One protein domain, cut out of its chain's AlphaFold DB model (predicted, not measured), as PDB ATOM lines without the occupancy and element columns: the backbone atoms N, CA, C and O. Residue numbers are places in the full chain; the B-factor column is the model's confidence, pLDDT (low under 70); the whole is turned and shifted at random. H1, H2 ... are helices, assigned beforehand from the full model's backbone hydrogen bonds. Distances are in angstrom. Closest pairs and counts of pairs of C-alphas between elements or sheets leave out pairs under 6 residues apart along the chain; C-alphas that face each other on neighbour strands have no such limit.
ATOM      1  N   ARG A  19      46.513  -6.344 -20.012       63.28
ATOM      2  CA  ARG A  19      46.715  -4.902 -19.834       63.28
ATOM      3  C   ARG A  19      46.217  -4.054 -21.015       63.28
ATOM      4  O   ARG A  19      45.503  -3.093 -20.783       63.28
ATOM      5  N   GLN A  20      46.490  -4.445 -22.261       67.19
ATOM      6  CA  GLN A  20      45.997  -3.738 -23.450       67.19
ATOM      7  C   GLN A  20      44.473  -3.825 -23.596       67.19
ATOM      8  O   GLN A  20      43.851  -2.851 -24.003       67.19
ATOM      9  N   VAL A  21      43.851  -4.952 -23.225       67.25
ATOM     10  CA  VAL A  21      42.380  -5.077 -23.220       67.25
ATOM     11  C   VAL A  21      41.760  -4.162 -22.159       67.25
ATOM     12  O   VAL A  21      40.785  -3.467 -22.444       67.25
ATOM     13  N   ILE A  22      42.342  -4.121 -20.955       69.94
ATOM     14  CA  ILE A  22      41.903  -3.236 -19.866       69.94
ATOM     15  C   ILE A  22      42.062  -1.764 -20.266       69.94
ATOM     16  O   ILE A  22      41.117  -0.992 -20.099       69.94
ATOM     17  N   ASP A  23      43.193  -1.397 -20.870       78.25
ATOM     18  CA  ASP A  23      43.459  -0.038 -21.348       78.25
ATOM     19  C   ASP A  23      42.462   0.364 -22.450       78.25
ATOM     20  O   ASP A  23      41.889   1.452 -22.403       78.25
ATOM     21  N   TYR A  24      42.138  -0.536 -23.386       80.25
ATOM     22  CA  TYR A  24      41.118  -0.284 -24.411       80.25
ATOM     23  C   TYR A  24      39.704  -0.131 -23.835       80.25
ATOM     24  O   TYR A  24      38.952   0.745 -24.267       80.25
ATOM     25  N   ILE A  25      39.310  -0.959 -22.862       85.75
ATOM     26  CA  ILE A  25      37.996  -0.841 -22.208       85.75
ATOM     27  C   ILE A  25      37.910   0.471 -21.419       85.75
ATOM     28  O   ILE A  25      36.876   1.142 -21.467       85.75
ATOM     29  N   LEU A  26      38.988   0.867 -20.737       88.69
ATOM     30  CA  LEU A  26      39.068   2.134 -20.014       88.69
ATOM     31  C   LEU A  26      38.949   3.326 -20.974       88.69
ATOM     32  O   LEU A  26      38.111   4.198 -20.755       88.69
ATOM     33  N   VAL A  27      39.708   3.326 -22.076       89.75
ATOM     34  CA  VAL A  27      39.658   4.378 -23.105       89.75
ATOM     35  C   VAL A  27      38.255   4.496 -23.700       89.75
ATOM     36  O   VAL A  27      37.732   5.602 -23.808       89.75
ATOM     37  N   ARG A  28      37.588   3.377 -24.017       87.62
ATOM     38  CA  ARG A  28      36.208   3.394 -24.537       87.62
ATOM     39  C   ARG A  28      35.207   3.946 -23.522       87.62
ATOM     40  O   ARG A  28      34.306   4.680 -23.912       87.62
ATOM     41  N   ARG A  29      35.356   3.627 -22.233       92.81
ATOM     42  CA  ARG A  29      34.485   4.151 -21.165       92.81
ATOM     43  C   ARG A  29      34.690   5.643 -20.937       92.81
ATOM     44  O   ARG A  29      33.707   6.364 -20.810       92.81
ATOM     45  N   ILE A  30      35.941   6.103 -20.933       94.12
ATOM     46  CA  ILE A  30      36.265   7.529 -20.820       94.12
ATOM     47  C   ILE A  30      35.719   8.279 -22.037       94.12
ATOM     48  O   ILE A  30      35.024   9.274 -21.867       94.12
ATOM     49  N   ALA A  31      35.946   7.772 -23.252       90.75
ATOM     50  CA  ALA A  31      35.408   8.375 -24.470       90.75
ATOM     51  C   ALA A  31      33.871   8.436 -24.451       90.75
ATOM     52  O   ALA A  31      33.298   9.479 -24.756       90.75
ATOM     53  N   ALA A  32      33.196   7.359 -24.034       90.94
ATOM     54  CA  ALA A  32      31.740   7.339 -23.898       90.94
ATOM     55  C   ALA A  32      31.242   8.361 -22.862       90.94
ATOM     56  O   ALA A  32      30.307   9.104 -23.148       90.94
ATOM     57  N   LEU A  33      31.886   8.447 -21.693       94.94
ATOM     58  CA  LEU A  33      31.555   9.446 -20.672       94.94
ATOM     59  C   LEU A  33      31.739  10.870 -21.190       94.94
ATOM     60  O   LEU A  33      30.865  11.703 -20.975       94.94
ATOM     61  N   VAL A  34      32.835  11.145 -21.900       95.00
ATOM     62  CA  VAL A  34      33.102  12.464 -22.488       95.00
ATOM     63  C   VAL A  34      32.039  12.820 -23.524       95.00
ATOM     64  O   VAL A  34      31.491  13.916 -23.465       95.00
ATOM     65  N   ILE A  35      31.693  11.905 -24.434       93.25
ATOM     66  CA  ILE A  35      30.666  12.144 -25.460       93.25
ATOM     67  C   ILE A  35      29.299  12.390 -24.818       93.25
ATOM     68  O   ILE A  35      28.611  13.337 -25.194       93.25
ATOM     69  N   VAL A  36      28.908  11.578 -23.833       93.62
ATOM     70  CA  VAL A  36      27.632  11.753 -23.123       93.62
ATOM     71  C   VAL A  36      27.621  13.071 -22.354       93.62
ATOM     72  O   VAL A  36      26.652  13.817 -22.453       93.62
ATOM     73  N   ALA A  37      28.698  13.402 -21.639       91.25
ATOM     74  CA  ALA A  37      28.809  14.663 -20.916       91.25
ATOM     75  C   ALA A  37      28.725  15.866 -21.866       91.25
ATOM     76  O   ALA A  37      27.944  16.781 -21.616       91.25
ATOM     77  N   LEU A  38      29.451  15.842 -22.987       91.38
ATOM     78  CA  LEU A  38      29.377  16.881 -24.018       91.38
ATOM     79  C   LEU A  38      27.975  16.980 -24.622       91.38
ATOM     80  O   LEU A  38      27.475  18.087 -24.796       91.38
ATOM     81  N   GLY A  39      27.318  15.850 -24.892       84.62
ATOM     82  CA  GLY A  39      25.948  15.817 -25.400       84.62
ATOM     83  C   GLY A  39      24.941  16.414 -24.415       84.62
ATOM     84  O   GLY A  39      24.089  17.208 -24.811       84.62
ATOM     85  N   VAL A  40      25.065  16.098 -23.122       84.56
ATOM     86  CA  VAL A  40      24.217  16.659 -22.057       84.56
ATOM     87  C   VAL A  40      24.464  18.154 -21.892       84.56
ATOM     88  O   VAL A  40      23.503  18.921 -21.821       84.56
ATOM     89  N   VAL A  41      25.729  18.583 -21.885       82.88
ATOM     90  CA  VAL A  41      26.094  20.003 -21.846       82.88
ATOM     91  C   VAL A  41      25.484  20.710 -23.051       82.88
ATOM     92  O   VAL A  41      24.727  21.657 -22.874       82.88
ATOM     93  N   PHE A  42      25.710  20.218 -24.268       80.44
ATOM     94  CA  PHE A  42      25.157  20.809 -25.485       80.44
ATOM     95  C   PHE A  42      23.624  20.910 -25.448       80.44
ATOM     96  O   PHE A  42      23.069  21.978 -25.696       80.44
ATOM     97  N   ALA A  43      22.929  19.838 -25.057       74.62
ATOM     98  CA  ALA A  43      21.474  19.849 -24.913       74.62
ATOM     99  C   ALA A  43      20.999  20.874 -23.868       74.62
ATOM    100  O   ALA A  43      19.976  21.533 -24.061       74.62
ATOM    101  N   PHE A  44      21.749  21.045 -22.776       74.31
ATOM    102  CA  PHE A  44      21.470  22.057 -21.761       74.31
ATOM    103  C   PHE A  44      21.640  23.483 -22.302       74.31
ATOM    104  O   PHE A  44      20.762  24.323 -22.094       74.31
ATOM    105  N   TRP A  45      22.709  23.743 -23.059       73.75
ATOM    106  CA  TRP A  45      22.941  25.030 -23.725       73.75
ATOM    107  C   TRP A  45      21.813  25.390 -24.695       73.75
ATOM    108  O   TRP A  45      21.332  26.520 -24.686       73.75
ATOM    109  N   VAL A  46      21.334  24.428 -25.488       72.31
ATOM    110  CA  VAL A  46      20.216  24.662 -26.417       72.31
ATOM    111  C   VAL A  46      18.932  25.013 -25.656       72.31
ATOM    112  O   VAL A  46      18.215  25.935 -26.049       72.31
ATOM    113  N   LYS A  47      18.661  24.352 -24.523       72.25
ATOM    114  CA  LYS A  47      17.482  24.638 -23.684       72.25
ATOM    115  C   LYS A  47      17.547  26.005 -22.983       72.25
ATOM    116  O   LYS A  47      16.501  26.600 -22.735       72.25
ATOM    117  N   MET A  48      18.743  26.547 -22.746       79.12
ATOM    118  CA  MET A  48      18.953  27.922 -22.262       79.12
ATOM    119  C   MET A  48      18.650  29.001 -23.315       79.12
ATOM    120  O   MET A  48      18.554  30.183 -22.976       79.12
ATOM    121  N   GLY A  49      18.462  28.616 -24.583       81.06
ATOM    122  CA  GLY A  49      18.226  29.547 -25.686       81.06
ATOM    123  C   GLY A  49      17.065  30.515 -25.440       81.06
ATOM    124  O   GLY A  49      17.143  31.668 -25.847       81.06
ATOM    125  N   ILE A  50      16.018  30.100 -24.722       83.06
ATOM    126  CA  ILE A  50      14.851  30.953 -24.426       83.06
ATOM    127  C   ILE A  50      15.245  32.152 -23.559       83.06
ATOM    128  O   ILE A  50      14.894  33.286 -23.884       83.06
ATOM    129  N   ALA A  51      15.997  31.915 -22.480       84.88
ATOM    130  CA  ALA A  51      16.469  32.978 -21.597       84.88
ATOM    131  C   ALA A  51      17.429  33.922 -22.334       84.88
ATOM    132  O   ALA A  51      17.370  35.135 -22.147       84.88
ATOM    133  N   PHE A  52      18.262  33.372 -23.224       86.25
ATOM    134  CA  PHE A  52      19.130  34.152 -24.105       86.25
ATOM    135  C   PHE A  52      18.336  35.062 -25.056       86.25
ATOM    136  O   PHE A  52      18.559  36.271 -25.071       86.25
ATOM    137  N   TRP A  53      17.375  34.513 -25.807       85.50
ATOM    138  CA  TRP A  53      16.532  35.286 -26.726       85.50
ATOM    139  C   TRP A  53      15.746  36.374 -25.999       85.50
ATOM    140  O   TRP A  53      15.684  37.511 -26.470       85.50
ATOM    141  N   LEU A  54      15.188  36.051 -24.832       88.25
ATOM    142  CA  LEU A  54      14.462  37.024 -24.028       88.25
ATOM    143  C   LEU A  54      15.393  38.117 -23.488       88.25
ATOM    144  O   LEU A  54      15.022  39.282 -23.530       88.25
ATOM    145  N   GLY A  55      16.617  37.783 -23.068       86.31
ATOM    146  CA  GLY A  55      17.621  38.764 -22.643       86.31
ATOM    147  C   GLY A  55      18.091  39.698 -23.764       86.31
ATOM    148  O   GLY A  55      18.333  40.877 -23.516       86.31
ATOM    149  N   LEU A  56      18.172  39.209 -25.007       84.81
ATOM    150  CA  LEU A  56      18.489  40.046 -26.170       84.81
ATOM    151  C   LEU A  56      17.362  41.024 -26.512       84.81
ATOM    152  O   LEU A  56      17.631  42.166 -26.871       84.81
ATOM    153  N   ILE A  57      16.115  40.559 -26.430       87.94
ATOM    154  CA  ILE A  57      14.934  41.306 -26.877       87.94
ATOM    155  C   ILE A  57      14.367  42.196 -25.758       87.94
ATOM    156  O   ILE A  57      13.782  43.238 -26.047       87.94
ATOM    157  N   TRP A  58      14.533  41.818 -24.488       90.62
ATOM    158  CA  TRP A  58      13.932  42.470 -23.326       90.62
ATOM    159  C   TRP A  58      14.968  42.769 -22.232       90.62
ATOM    160  O   TRP A  58      15.380  41.894 -21.466       90.62
ATOM    161  N   ARG A  59      15.326  44.052 -22.092       87.31
ATOM    162  CA  ARG A  59      16.347  44.562 -21.155       87.31
ATOM    163  C   ARG A  59      16.028  44.365 -19.682       87.31
ATOM    164  O   ARG A  59      16.923  44.461 -18.850       87.31
ATOM    165  N   LYS A  60      14.760  44.134 -19.341       89.19
ATOM    166  CA  LYS A  60      14.354  43.890 -17.951       89.19
ATOM    167  C   LYS A  60      14.569  42.444 -17.509       89.19
ATOM    168  O   LYS A  60      14.315  42.147 -16.347       89.19
ATOM    169  N   THR A  61      15.044  41.565 -18.392       91.06
ATOM    170  CA  THR A  61      15.402  40.196 -18.017       91.06
ATOM    171  C   THR A  61      16.531  40.225 -16.988       91.06
ATOM    172  O   THR A  61      17.637  40.686 -17.261       91.06
ATOM    173  N   THR A  62      16.243  39.739 -15.786       93.25
ATOM    174  CA  THR A  62      17.204  39.657 -14.680       93.25
ATOM    175  C   THR A  62      17.879  38.289 -14.652       93.25
ATOM    176  O   THR A  62      17.301  37.293 -15.087       93.25
ATOM    177  N   THR A  63      19.075  38.201 -14.063       92.19
ATOM    178  CA  THR A  63      19.781  36.920 -13.872       92.19
ATOM    179  C   THR A  63      18.927  35.907 -13.106       92.19
ATOM    180  O   THR A  63      18.871  34.736 -13.469       92.19
ATOM    181  N   ALA A  64      18.207  36.364 -12.077       94.19
ATOM    182  CA  ALA A  64      17.291  35.524 -11.311       94.19
ATOM    183  C   ALA A  64      16.103  35.033 -12.156       94.19
ATOM    184  O   ALA A  64      15.753  33.858 -12.086       94.19
ATOM    185  N   GLY A  65      15.515  35.900 -12.991       93.38
ATOM    186  CA  GLY A  65      14.444  35.507 -13.907       93.38
ATOM    187  C   GLY A  65      14.907  34.518 -14.975       93.38
ATOM    188  O   GLY A  65      14.196  33.559 -15.273       93.38
ATOM    189  N   ALA A  66      16.110  34.700 -15.520       92.75
ATOM    190  CA  ALA A  66      16.703  33.759 -16.466       92.75
ATOM    191  C   ALA A  66      16.847  32.359 -15.843       92.75
ATOM    192  O   ALA A  66      16.373  31.380 -16.416       92.75
ATOM    193  N   TRP A  67      17.408  32.267 -14.631       93.00
ATOM    194  CA  TRP A  67      17.514  30.993 -13.913       93.00
ATOM    195  C   TRP A  67      16.155  30.388 -13.564       93.00
ATOM    196  O   TRP A  67      15.969  29.183 -13.740       93.00
ATOM    197  N   ALA A  68      15.196  31.205 -13.122       94.69
ATOM    198  CA  ALA A  68      13.846  30.742 -12.826       94.69
ATOM    199  C   ALA A  68      13.181  30.116 -14.057       94.69
ATOM    200  O   ALA A  68      12.696  28.992 -13.978       94.69
ATOM    201  N   GLY A  69      13.228  30.789 -15.210       93.25
ATOM    202  CA  GLY A  69      12.663  30.262 -16.452       93.25
ATOM    203  C   GLY A  69      13.322  28.971 -16.907       93.25
ATOM    204  O   GLY A  69      12.620  28.038 -17.285       93.25
ATOM    205  N   THR A  70      14.650  28.869 -16.813       91.50
ATOM    206  CA  THR A  70      15.350  27.626 -17.151       91.50
ATOM    207  C   THR A  70      14.913  26.478 -16.251       91.50
ATOM    208  O   THR A  70      14.540  25.418 -16.753       91.50
ATOM    209  N   ILE A  71      14.907  26.684 -14.931       93.19
ATOM    210  CA  ILE A  71      14.478  25.661 -13.970       93.19
ATOM    211  C   ILE A  71      13.021  25.265 -14.238       93.19
ATOM    212  O   ILE A  71      12.724  24.076 -14.323       93.19
ATOM    213  N   THR A  72      12.125  26.234 -14.448       94.88
ATOM    214  CA  THR A  72      10.715  25.979 -14.768       94.88
ATOM    215  C   THR A  72      10.545  25.238 -16.091       94.88
ATOM    216  O   THR A  72       9.733  24.320 -16.164       94.88
ATOM    217  N   GLY A  73      11.305  25.583 -17.131       92.75
ATOM    218  CA  GLY A  73      11.265  24.899 -18.423       92.75
ATOM    219  C   GLY A  73      11.688  23.437 -18.302       92.75
ATOM    220  O   GLY A  73      10.973  22.547 -18.759       92.75
ATOM    221  N   PHE A  74      12.798  23.168 -17.607       91.81
ATOM    222  CA  PHE A  74      13.236  21.797 -17.327       91.81
ATOM    223  C   PHE A  74      12.235  21.027 -16.465       91.81
ATOM    224  O   PHE A  74      11.918  19.885 -16.790       91.81
ATOM    225  N   ALA A  75      11.716  21.646 -15.404       94.50
ATOM    226  CA  ALA A  75      10.731  21.028 -14.523       94.50
ATOM    227  C   ALA A  75       9.437  20.692 -15.276       94.50
ATOM    228  O   ALA A  75       8.891  19.607 -15.102       94.50
ATOM    229  N   THR A  76       8.982  21.589 -16.155       94.88
ATOM    230  CA  THR A  76       7.775  21.401 -16.969       94.88
ATOM    231  C   THR A  76       7.979  20.299 -18.002       94.88
ATOM    232  O   THR A  76       7.151  19.403 -18.103       94.88
ATOM    233  N   TRP A  77       9.102  20.304 -18.724       93.12
ATOM    234  CA  TRP A  77       9.455  19.221 -19.647       93.12
ATOM    235  C   TRP A  77       9.515  17.857 -18.937       93.12
ATOM    236  O   TRP A  77       8.964  16.870 -19.427       93.12
ATOM    237  N   TRP A  78      10.137  17.808 -17.754       93.56
ATOM    238  CA  TRP A  78      10.201  16.603 -16.932       93.56
ATOM    239  C   TRP A  78       8.808  16.133 -16.497       93.56
ATOM    240  O   TRP A  78       8.499  14.951 -16.632       93.56
ATOM    241  N   LEU A  79       7.957  17.050 -16.025       95.50
ATOM    242  CA  LEU A  79       6.573  16.779 -15.625       95.50
ATOM    243  C   LEU A  79       5.735  16.226 -16.782       95.50
ATOM    244  O   LEU A  79       5.051  15.224 -16.607       95.50
ATOM    245  N   LEU A  80       5.831  16.825 -17.970       94.31
ATOM    246  CA  LEU A  80       5.105  16.381 -19.168       94.31
ATOM    247  C   LEU A  80       5.557  15.000 -19.669       94.31
ATOM    248  O   LEU A  80       4.832  14.355 -20.421       94.31
ATOM    249  N   SER A  81       6.729  14.532 -19.235       92.00
ATOM    250  CA  SER A  81       7.248  13.200 -19.562       92.00
ATOM    251  C   SER A  81       6.777  12.104 -18.593       92.00
ATOM    252  O   SER A  81       7.093  10.935 -18.808       92.00
ATOM    253  N   GLN A  82       6.055  12.447 -17.520       95.00
ATOM    254  CA  GLN A  82       5.594  11.476 -16.521       95.00
ATOM    255  C   GLN A  82       4.297  10.788 -16.966       95.00
ATOM    256  O   GLN A  82       3.352  11.459 -17.383       95.00
ATOM    257  N   SER A  83       4.202   9.464 -16.788       92.50
ATOM    258  CA  SER A  83       3.025   8.672 -17.195       92.50
ATOM    259  C   SER A  83       1.684   9.209 -16.676       92.50
ATOM    260  O   SER A  83       0.773   9.344 -17.489       92.50
ATOM    261  N   PRO A  84       1.544   9.621 -15.396       93.81
ATOM    262  CA  PRO A  84       0.272  10.154 -14.901       93.81
ATOM    263  C   PRO A  84      -0.178  11.424 -15.634       93.81
ATOM    264  O   PRO A  84      -1.368  11.652 -15.825       93.81
ATOM    265  N   VAL A  85       0.775  12.257 -16.063       93.25
ATOM    266  CA  VAL A  85       0.485  13.495 -16.798       93.25
ATOM    267  C   VAL A  85       0.089  13.173 -18.236       93.25
ATOM    268  O   VAL A  85      -0.850  13.767 -18.755       93.25
ATOM    269  N   ILE A  86       0.759  12.208 -18.866       92.81
ATOM    270  CA  ILE A  86       0.428  11.754 -20.222       92.81
ATOM    271  C   ILE A  86      -0.992  11.172 -20.263       92.81
ATOM    272  O   ILE A  86      -1.777  11.533 -21.139       92.81
ATOM    273  N   GLU A  87      -1.339  10.316 -19.298       92.31
ATOM    274  CA  GLU A  87      -2.684   9.748 -19.169       92.31
ATOM    275  C   GLU A  87      -3.732  10.841 -18.952       92.31
ATOM    276  O   GLU A  87      -4.770  10.842 -19.612       92.31
ATOM    277  N   TRP A  88      -3.431  11.817 -18.092       92.75
ATOM    278  CA  TRP A  88      -4.310  12.959 -17.861       92.75
ATOM    279  C   TRP A  88      -4.549  13.786 -19.135       92.75
ATOM    280  O   TRP A  88      -5.692  14.120 -19.443       92.75
ATOM    281  N   PHE A  89      -3.505  14.055 -19.927       90.38
ATOM    282  CA  PHE A  89      -3.636  14.734 -21.222       90.38
ATOM    283  C   PHE A  89      -4.473  13.932 -22.226       90.38
ATOM    284  O   PHE A  89      -5.227  14.522 -22.998       90.38
ATOM    285  N   GLY A  90      -4.366  12.601 -22.205       88.88
ATOM    286  CA  GLY A  90      -5.149  11.708 -23.061       88.88
ATOM    287  C   GLY A  90      -6.640  11.652 -22.713       88.88
ATOM    288  O   GLY A  90      -7.447  11.319 -23.571       88.88
ATOM    289  N   GLN A  91      -7.026  12.010 -21.485       92.06
ATOM    290  CA  GLN A  91      -8.428  12.037 -21.048       92.06
ATOM    291  C   GLN A  91      -9.159  13.335 -21.419       92.06
ATOM    292  O   GLN A  91     -10.369  13.448 -21.212       92.06
ATOM    293  N   LEU A  92      -8.449  14.339 -21.943       91.81
ATOM    294  CA  LEU A  92      -9.061  15.608 -22.320       91.81
ATOM    295  C   LEU A  92      -9.976  15.424 -23.545       91.81
ATOM    296  O   LEU A  92      -9.575  14.797 -24.521       91.81
ATOM    297  N   PRO A  93     -11.168  16.050 -23.578       89.56
ATOM    298  CA  PRO A  93     -12.127  15.887 -24.680       89.56
ATOM    299  C   PRO A  93     -11.607  16.413 -26.028       89.56
ATOM    300  O   PRO A  93     -12.132  16.076 -27.083       89.56
ATOM    301  N   VAL A  94     -10.570  17.252 -25.996       90.44
ATOM    302  CA  VAL A  94      -9.904  17.818 -27.176       90.44
ATOM    303  C   VAL A  94      -8.661  17.030 -27.602       90.44
ATOM    304  O   VAL A  94      -8.058  17.383 -28.618       90.44
ATOM    305  N   ALA A  95      -8.278  15.978 -26.867       85.62
ATOM    306  CA  ALA A  95      -7.017  15.260 -27.059       85.62
ATOM    307  C   ALA A  95      -6.859  14.705 -28.478       85.62
ATOM    308  O   ALA A  95      -5.836  14.959 -29.116       85.62
ATOM    309  N   ASP A  96      -7.898  14.058 -29.002       85.56
ATOM    310  CA  ASP A  96      -7.875  13.485 -30.350       85.56
ATOM    311  C   ASP A  96      -7.911  14.567 -31.436       85.56
ATOM    312  O   ASP A  96      -7.185  14.494 -32.428       85.56
ATOM    313  N   SER A  97      -8.709  15.623 -31.229       88.75
ATOM    314  CA  SER A  97      -8.875  16.711 -32.206       88.75
ATOM    315  C   SER A  97      -7.592  17.520 -32.431       88.75
ATOM    316  O   SER A  97      -7.299  17.919 -33.557       88.75
ATOM    317  N   LEU A  98      -6.809  17.729 -31.368       87.19
ATOM    318  CA  LEU A  98      -5.560  18.493 -31.386       87.19
ATOM    319  C   LEU A  98      -4.312  17.604 -31.459       87.19
ATOM    320  O   LEU A  98      -3.195  18.129 -31.450       87.19
ATOM    321  N   ARG A  99      -4.492  16.276 -31.522       89.56
ATOM    322  CA  ARG A  99      -3.413  15.278 -31.454       89.56
ATOM    323  C   ARG A  99      -2.471  15.552 -30.278       89.56
ATOM    324  O   ARG A  99      -1.258  15.671 -30.450       89.56
ATOM    325  N   LEU A 100      -3.047  15.722 -29.084       88.81
ATOM    326  CA  LEU A 100      -2.282  16.010 -27.867       88.81
ATOM    327  C   LEU A 100      -1.367  14.844 -27.495       88.81
ATOM    328  O   LEU A 100      -0.257  15.072 -27.018       88.81
ATOM    329  N   THR A 101      -1.805  13.610 -27.739       88.69
ATOM    330  CA  THR A 101      -1.024  12.400 -27.491       88.69
ATOM    331  C   THR A 101      -0.770  11.632 -28.788       88.69
ATOM    332  O   THR A 101      -1.589  11.612 -29.706       88.69
ATOM    333  N   TRP A 102       0.407  11.018 -28.881       86.44
ATOM    334  CA  TRP A 102       0.829  10.156 -29.980       86.44
ATOM    335  C   TRP A 102       1.661   9.006 -29.407       86.44
ATOM    336  O   TRP A 102       2.603   9.249 -28.654       86.44
ATOM    337  N   GLU A 103       1.305   7.757 -29.729       86.31
ATOM    338  CA  GLU A 103       2.040   6.548 -29.297       86.31
ATOM    339  C   GLU A 103       2.335   6.482 -27.781       86.31
ATOM    340  O   GLU A 103       3.425   6.107 -27.348       86.31
ATOM    341  N   GLY A 104       1.367   6.869 -26.944       84.56
ATOM    342  CA  GLY A 104       1.523   6.819 -25.484       84.56
ATOM    343  C   GLY A 104       2.455   7.892 -24.909       84.56
ATOM    344  O   GLY A 104       2.961   7.734 -23.801       84.56
ATOM    345  N   LYS A 105       2.694   8.980 -25.647       91.44
ATOM    346  CA  LYS A 105       3.414  10.179 -25.194       91.44
ATOM    347  C   LYS A 105       2.633  11.429 -25.571       91.44
ATOM    348  O   LYS A 105       1.818  11.393 -26.489       91.44
ATOM    349  N   ILE A 106       2.889  12.547 -24.896       92.38
ATOM    350  CA  ILE A 106       2.425  13.849 -25.392       92.38
ATOM    351  C   ILE A 106       3.195  14.150 -26.678       92.38
ATOM    352  O   ILE A 106       4.407  13.945 -26.744       92.38
ATOM    353  N   TYR A 107       2.489  14.599 -27.710       93.06
ATOM    354  CA  TYR A 107       3.103  14.898 -28.993       93.06
ATOM    355  C   TYR A 107       4.152  16.011 -28.828       93.06
ATOM    356  O   TYR A 107       3.882  17.056 -28.232       93.06
ATOM    357  N   GLU A 108       5.360  15.780 -29.346       90.50
ATOM    358  CA  GLU A 108       6.548  16.605 -29.074       90.50
ATOM    359  C   GLU A 108       6.334  18.123 -29.280       90.50
ATOM    360  O   GLU A 108       6.763  18.901 -28.424       90.50
ATOM    361  N   PRO A 109       5.625  18.599 -30.329       92.19
ATOM    362  CA  PRO A 109       5.359  20.029 -30.496       92.19
ATOM    363  C   PRO A 109       4.591  20.654 -29.326       92.19
ATOM    364  O   PRO A 109       4.871  21.793 -28.951       92.19
ATOM    365  N   TRP A 110       3.657  19.915 -28.717       93.44
ATOM    366  CA  TRP A 110       2.925  20.377 -27.537       93.44
ATOM    367  C   TRP A 110       3.824  20.427 -26.307       93.44
ATOM    368  O   TRP A 110       3.756  21.395 -25.552       93.44
ATOM    369  N   VAL A 111       4.710  19.442 -26.134       93.00
ATOM    370  CA  VAL A 111       5.712  19.460 -25.059       93.00
ATOM    371  C   VAL A 111       6.580  20.713 -25.170       93.00
ATOM    372  O   VAL A 111       6.718  21.447 -24.189       93.00
ATOM    373  N   ILE A 112       7.094  20.993 -26.374       91.62
ATOM    374  CA  ILE A 112       7.910  22.175 -26.670       91.62
ATOM    375  C   ILE A 112       7.163  23.464 -26.352       91.62
ATOM    376  O   ILE A 112       7.659  24.296 -25.590       91.62
ATOM    377  N   LEU A 113       5.953  23.611 -26.884       93.31
ATOM    378  CA  LEU A 113       5.144  24.804 -26.680       93.31
ATOM    379  C   LEU A 113       4.868  25.059 -25.190       93.31
ATOM    380  O   LEU A 113       5.055  26.175 -24.707       93.31
ATOM    381  N   LEU A 114       4.461  24.025 -24.450       94.12
ATOM    382  CA  LEU A 114       4.077  24.149 -23.046       94.12
ATOM    383  C   LEU A 114       5.263  24.508 -22.150       94.12
ATOM    384  O   LEU A 114       5.151  25.447 -21.357       94.12
ATOM    385  N   TYR A 115       6.407  23.824 -22.280       92.81
ATOM    386  CA  TYR A 115       7.563  24.183 -21.454       92.81
ATOM    387  C   TYR A 115       8.116  25.562 -21.830       92.81
ATOM    388  O   TYR A 115       8.603  26.269 -20.949       92.81
ATOM    389  N   MET A 116       8.033  25.969 -23.105       92.56
ATOM    390  CA  MET A 116       8.455  27.304 -23.540       92.56
ATOM    391  C   MET A 116       7.584  28.395 -22.921       92.56
ATOM    392  O   MET A 116       8.116  29.360 -22.372       92.56
ATOM    393  N   ILE A 117       6.258  28.232 -22.960       94.81
ATOM    394  CA  ILE A 117       5.314  29.172 -22.342       94.81
ATOM    395  C   ILE A 117       5.564  29.261 -20.834       94.81
ATOM    396  O   ILE A 117       5.640  30.367 -20.291       94.81
ATOM    397  N   ALA A 118       5.734  28.121 -20.161       95.31
ATOM    398  CA  ALA A 118       6.009  28.078 -18.729       95.31
ATOM    399  C   ALA A 118       7.332  28.779 -18.378       95.31
ATOM    400  O   ALA A 118       7.366  29.609 -17.468       95.31
ATOM    401  N   ALA A 119       8.403  28.504 -19.131       94.00
ATOM    402  CA  ALA A 119       9.715  29.118 -18.938       94.00
ATOM    403  C   ALA A 119       9.677  30.642 -19.125       94.00
ATOM    404  O   ALA A 119      10.141  31.374 -18.253       94.00
ATOM    405  N   ILE A 120       9.080  31.129 -20.222       93.94
ATOM    406  CA  ILE A 120       8.946  32.571 -20.495       93.94
ATOM    407  C   ILE A 120       8.138  33.245 -19.386       93.94
ATOM    408  O   ILE A 120       8.555  34.277 -18.863       93.94
ATOM    409  N   SER A 121       7.009  32.652 -18.993       95.06
ATOM    410  CA  SER A 121       6.146  33.201 -17.942       95.06
ATOM    411  C   SER A 121       6.892  33.312 -16.613       95.06
ATOM    412  O   SER A 121       6.866  34.366 -15.983       95.06
ATOM    413  N   ALA A 122       7.615  32.262 -16.213       95.50
ATOM    414  CA  ALA A 122       8.423  32.273 -14.999       95.50
ATOM    415  C   ALA A 122       9.540  33.324 -15.055       95.50
ATOM    416  O   ALA A 122       9.716  34.063 -14.085       95.50
ATOM    417  N   THR A 123      10.248  33.454 -16.184       94.12
ATOM    418  CA  THR A 123      11.258  34.509 -16.342       94.12
ATOM    419  C   THR A 123      10.648  35.893 -16.209       94.12
ATOM    420  O   THR A 123      11.155  36.697 -15.433       94.12
ATOM    421  N   VAL A 124       9.549  36.168 -16.913       93.56
ATOM    422  CA  VAL A 124       8.879  37.473 -16.879       93.56
ATOM    423  C   VAL A 124       8.411  37.815 -15.467       93.56
ATOM    424  O   VAL A 124       8.712  38.900 -14.971       93.56
ATOM    425  N   LEU A 125       7.732  36.880 -14.797       95.56
ATOM    426  CA  LEU A 125       7.238  37.076 -13.438       95.56
ATOM    427  C   LEU A 125       8.387  37.352 -12.467       95.56
ATOM    428  O   LEU A 125       8.390  38.382 -11.800       95.56
ATOM    429  N   VAL A 126       9.402  36.485 -12.420       96.12
ATOM    430  CA  VAL A 126      10.529  36.652 -11.491       96.12
ATOM    431  C   VAL A 126      11.334  37.912 -11.810       96.12
ATOM    432  O   VAL A 126      11.768  38.602 -10.888       96.12
ATOM    433  N   SER A 127      11.495  38.282 -13.082       93.75
ATOM    434  CA  SER A 127      12.147  39.538 -13.465       93.75
ATOM    435  C   SER A 127      11.385  40.784 -13.013       93.75
ATOM    436  O   SER A 127      12.026  41.775 -12.680       93.75
ATOM    437  N   PHE A 128      10.054  40.743 -12.902       93.12
ATOM    438  CA  PHE A 128       9.299  41.847 -12.297       93.12
ATOM    439  C   PHE A 128       9.480  41.956 -10.780       93.12
ATOM    440  O   PHE A 128       9.406  43.059 -10.243       93.12
ATOM    441  N   PHE A 129       9.747  40.843 -10.095       95.25
ATOM    442  CA  PHE A 129       9.958  40.814  -8.643       95.25
ATOM    443  C   PHE A 129      11.427  40.929  -8.218       95.25
ATOM    444  O   PHE A 129      11.724  40.917  -7.025       95.25
ATOM    445  N   THR A 130      12.364  41.034  -9.160       93.81
ATOM    446  CA  THR A 130      13.802  41.092  -8.865       93.81
ATOM    447  C   THR A 130      14.405  42.412  -9.316       93.81
ATOM    448  O   THR A 130      13.872  43.103 -10.183       93.81
ATOM    449  N   LYS A 131      15.521  42.802  -8.688       89.12
ATOM    450  CA  LYS A 131      16.186  44.069  -8.997       89.12
ATOM    451  C   LYS A 131      16.702  44.042 -10.448       89.12
ATOM    452  O   LYS A 131      17.477  43.140 -10.775       89.12
ATOM    453  N   PRO A 132      16.319  45.013 -11.297       88.12
ATOM    454  CA  PRO A 132      16.849  45.119 -12.651       88.12
ATOM    455  C   PRO A 132      18.360  45.368 -12.653       88.12
ATOM    456  O   PRO A 132      18.890  46.028 -11.755       88.12
ATOM    457  N   THR A 133      19.042  44.875 -13.686       88.19
ATOM    458  CA  THR A 133      20.462  45.168 -13.926       88.19
ATOM    459  C   THR A 133      20.657  46.677 -14.137       88.19
ATOM    460  O   THR A 133      19.831  47.289 -14.823       88.19
ATOM    461  N   PRO A 134      21.714  47.294 -13.572       88.69
ATOM    462  CA  PRO A 134      21.993  48.713 -13.768       88.69
ATOM    463  C   PRO A 134      22.060  49.089 -15.250       88.69
ATOM    464  O   PRO A 134      22.633  48.372 -16.073       88.69
ATOM    465  N   GLU A 135      21.486  50.240 -15.593       85.88
ATOM    466  CA  GLU A 135      21.415  50.684 -16.986       85.88
ATOM    467  C   GLU A 135      22.806  50.927 -17.590       85.88
ATOM    468  O   GLU A 135      23.022  50.631 -18.764       85.88
ATOM    469  N   SER A 136      23.763  51.384 -16.773       87.12
ATOM    470  CA  SER A 136      25.166  51.584 -17.155       87.12
ATOM    471  C   SER A 136      25.815  50.308 -17.683       87.12
ATOM    472  O   SER A 136      26.506  50.347 -18.700       87.12
ATOM    473  N   ASP A 137      25.559  49.174 -17.033       86.62
ATOM    474  CA  ASP A 137      26.179  47.893 -17.374       86.62
ATOM    475  C   ASP A 137      25.588  47.344 -18.672       86.62
ATOM    476  O   ASP A 137      26.313  46.867 -19.546       86.62
ATOM    477  N   LEU A 138      24.269  47.491 -18.838       86.00
ATOM    478  CA  LEU A 138      23.575  47.150 -20.077       86.00
ATOM    479  C   LEU A 138      24.065  48.022 -21.239       86.00
ATOM    480  O   LEU A 138      24.403  47.499 -22.298       86.00
ATOM    481  N   ASN A 139      24.152  49.340 -21.044       86.81
ATOM    482  CA  ASN A 139      24.614  50.269 -22.075       86.81
ATOM    483  C   ASN A 139      26.070  49.986 -22.462       86.81
ATOM    484  O   ASN A 139      26.389  49.977 -23.650       86.81
ATOM    485  N   ARG A 140      26.938  49.678 -21.491       87.19
ATOM    486  CA  ARG A 140      28.323  49.252 -21.728       87.19
ATOM    487  C   ARG A 140      28.373  47.973 -22.563       87.19
ATOM    488  O   ARG A 140      29.020  47.963 -23.606       87.19
ATOM    489  N   TYR A 141      27.643  46.931 -22.167       86.38
ATOM    490  CA  TYR A 141      27.571  45.670 -22.912       86.38
ATOM    491  C   TYR A 141      27.081  45.870 -24.356       86.38
ATOM    492  O   TYR A 141      27.709  45.402 -25.311       86.38
ATOM    493  N   TYR A 142      25.985  46.608 -24.540       84.25
ATOM    494  CA  TYR A 142      25.448  46.880 -25.870       84.25
ATOM    495  C   TYR A 142      26.366  47.768 -26.711       84.25
ATOM    496  O   TYR A 142      26.392  47.613 -27.926       84.25
ATOM    497  N   SER A 143      27.128  48.673 -26.097       86.69
ATOM    498  CA  SER A 143      28.092  49.501 -26.824       86.69
ATOM    499  C   SER A 143      29.253  48.655 -27.339       86.69
ATOM    500  O   SER A 143      29.562  48.710 -28.525       86.69
ATOM    501  N   LEU A 144      29.829  47.795 -26.493       87.56
ATOM    502  CA  LEU A 144      30.931  46.906 -26.881       87.56
ATOM    503  C   LEU A 144      30.527  45.950 -28.007       87.56
ATOM    504  O   LEU A 144      31.221  45.843 -29.007       87.56
ATOM    505  N   THR A 145      29.363  45.302 -27.891       84.69
ATOM    506  CA  THR A 145      28.877  44.334 -28.898       84.69
ATOM    507  C   THR A 145      28.540  44.955 -30.255       84.69
ATOM    508  O   THR A 145      28.415  44.234 -31.244       84.69
ATOM    509  N   ARG A 146      28.360  46.279 -30.316       82.25
ATOM    510  CA  ARG A 146      28.041  47.021 -31.546       82.25
ATOM    511  C   ARG A 146      29.240  47.762 -32.124       82.25
ATOM    512  O   ARG A 146      29.139  48.245 -33.249       82.25
ATOM    513  N   THR A 147      30.322  47.895 -31.363       84.81
ATOM    514  CA  THR A 147      31.504  48.630 -31.807       84.81
ATOM    515  C   THR A 147      32.251  47.770 -32.822       84.81
ATOM    516  O   THR A 147      32.605  46.635 -32.498       84.81
ATOM    517  N   GLU A 157      41.556  49.271 -20.955       84.81
ATOM    518  CA  GLU A 157      41.077  48.349 -19.919       84.81
ATOM    519  C   GLU A 157      40.136  47.279 -20.494       84.81
ATOM    520  O   GLU A 157      39.421  47.539 -21.465       84.81
ATOM    521  N   PRO A 158      40.047  46.086 -19.875       83.94
ATOM    522  CA  PRO A 158      39.088  45.073 -20.289       83.94
ATOM    523  C   PRO A 158      37.644  45.590 -20.283       83.94
ATOM    524  O   PRO A 158      37.174  46.219 -19.329       83.94
ATOM    525  N   CYS A 159      36.908  45.257 -21.344       80.12
ATOM    526  CA  CYS A 159      35.502  45.617 -21.515       80.12
ATOM    527  C   CYS A 159      35.249  47.137 -21.524       80.12
ATOM    528  O   CYS A 159      34.198  47.566 -21.053       80.12
ATOM    529  N   THR A 160      36.169  47.973 -21.993       85.31
ATOM    530  CA  THR A 160      35.904  49.400 -22.242       85.31
ATOM    531  C   THR A 160      35.963  49.698 -23.736       85.31
ATOM    532  O   THR A 160      36.478  48.897 -24.515       85.31
ATOM    533  N   LEU A 161      35.331  50.799 -24.154       85.56
ATOM    534  CA  LEU A 161      35.414  51.233 -25.547       85.56
ATOM    535  C   LEU A 161      36.848  51.699 -25.848       85.56
ATOM    536  O   LEU A 161      37.470  52.299 -24.964       85.56
ATOM    537  N   PRO A 162      37.364  51.458 -27.066       85.19
ATOM    538  CA  PRO A 162      38.649  52.001 -27.480       85.19
ATOM    539  C   PRO A 162      38.690  53.524 -27.345       85.19
ATOM    540  O   PRO A 162      37.674  54.215 -27.483       85.19
ATOM    541  N   VAL A 163      39.879  54.058 -27.072       82.25
ATOM    542  CA  VAL A 163      40.062  55.500 -26.875       82.25
ATOM    543  C   VAL A 163      39.623  56.259 -28.133       82.25
ATOM    544  O   VAL A 163      40.095  55.980 -29.230       82.25
ATOM    545  N   GLY A 164      38.723  57.232 -27.967       79.62
ATOM    546  CA  GLY A 164      38.223  58.065 -29.066       79.62
ATOM    547  C   GLY A 164      37.048  57.480 -29.858       79.62
ATOM    548  O   GLY A 164      36.599  58.119 -30.806       79.62
ATOM    549  N   VAL A 165      36.519  56.310 -29.473       79.81
ATOM    550  CA  VAL A 165      35.343  55.701 -30.116       79.81
ATOM    551  C   VAL A 165      34.082  55.961 -29.289       79.81
ATOM    552  O   VAL A 165      33.958  55.510 -28.150       79.81
ATOM    553  N   GLU A 166      33.114  56.669 -29.874       77.75
ATOM    554  CA  GLU A 166      31.790  56.862 -29.276       77.75
ATOM    555  C   GLU A 166      30.837  55.703 -29.599       77.75
ATOM    556  O   GLU A 166      30.925  55.050 -30.640       77.75
ATOM    557  N   SER A 167      29.876  55.454 -28.704       74.81
ATOM    558  CA  SER A 167      28.885  54.396 -28.900       74.81
ATOM    559  C   SER A 167      27.976  54.698 -30.097       74.81
ATOM    560  O   SER A 167      27.223  55.676 -30.083       74.81
ATOM    561  N   ILE A 168      27.970  53.818 -31.099       73.75
ATOM    562  CA  ILE A 168      27.062  53.928 -32.245       73.75
ATOM    563  C   ILE A 168      25.622  53.648 -31.789       73.75
ATOM    564  O   ILE A 168      25.291  52.547 -31.334       73.75
ATOM    565  N   GLN A 169      24.733  54.630 -31.953       78.00
ATOM    566  CA  GLN A 169      23.303  54.430 -31.728       78.00
ATOM    567  C   GLN A 169      22.675  53.688 -32.912       78.00
ATOM    568  O   GLN A 169      22.764  54.114 -34.062       78.00
ATOM    569  N   ARG A 170      22.026  52.552 -32.633       76.50
ATOM    570  CA  ARG A 170      21.342  51.745 -33.650       76.50
ATOM    571  C   ARG A 170      19.868  52.152 -33.735       76.50
ATOM    572  O   ARG A 170      19.233  52.272 -32.689       76.50
TER     573      ARG A 170
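What this domain is: This is residues 19 to 147 and 157 to 170 of the 211 residues of an uncharacterized protein of Verrucomicrobiales bacterium (UniProt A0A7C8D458). One long helix, H1, sticks out with residues 19 to 43 as a free arm from the side of a long, narrow body. The body is built round H3 and H5, side by side and running opposite ways, with the short H2 packed on H5 and on one end of H3; H4 and the loop of residues 91 to 107 lie at one end of the body, H6 and residues 157 to 170 at the other. The printed part has 143 residues with six named helices, H1 to H6 in chain order, and no named strand, and its class is all helix. It is only just extended, close to loose, with a radius of gyration of the C-alphas of 22.1 A, and it is flat, spanning 62 by 62 by 25 A.

Where its parts are: H1, the longest helix, covers residues 19 to 47 and is 41.7 A long, from C-alpha 19 at (46.715, -4.902, -19.834) to C-alpha 47 at (17.482, 24.638, -23.684). H2 is residues 49 to 57. H3, residues 63 to 80, is 25.8 A long, and H5, residues 108 to 129, is 31.9 A long. H4 is residues 83 to 90. H6, residues 135 to 146, ends with C-alpha 146 at (28.041, 47.021, -31.546).

How they stand to each other: H1 meets H2 only through their link. H1 is close to H3 but not clearly touching, with Lys 47 and Thr 70 as the closest C-alphas, 7.5 A apart; their lines are only just about perpendicular, at 70.0 degrees. H3 and H5 touch at a shallow tilt of 30 degrees, opposite ways, and their closest C-alphas, those of Gly 69 and Ala 119, are 4.0 A apart. H2 touches H5 at a steep tilt of 49 degrees, the same way, at residues 116 to 123 of H5 alone; the closest C-alphas, of Ile 50 and Ile 120, are 7.3 A apart. H2 and H3 form a helical hairpin and only just touch, with 3 pairs of C-alphas within 8 A, the closest those of Ala 51 and Ala 66 at 5.2 A. H4 is close to H3 but not clearly touching, with the C-alphas of Leu 80 and Ile 86 6.7 A apart. H6 is apart from H5. In all six helices every O i to N i+4 pair is within hydrogen-bond range.

The domain as a whole: The two C-alphas farthest apart, those of Gln 91 and Gly 164, are 66.0 A from each other. Residues 148 to 156 are not printed, and C-alphas 147 and 157 are 15.3 A apart across the cut. The link from H4 to H5, 17 residues, is long. Mean pLDDT of the printed part is 88.0, with residues 19 to 22 under 70.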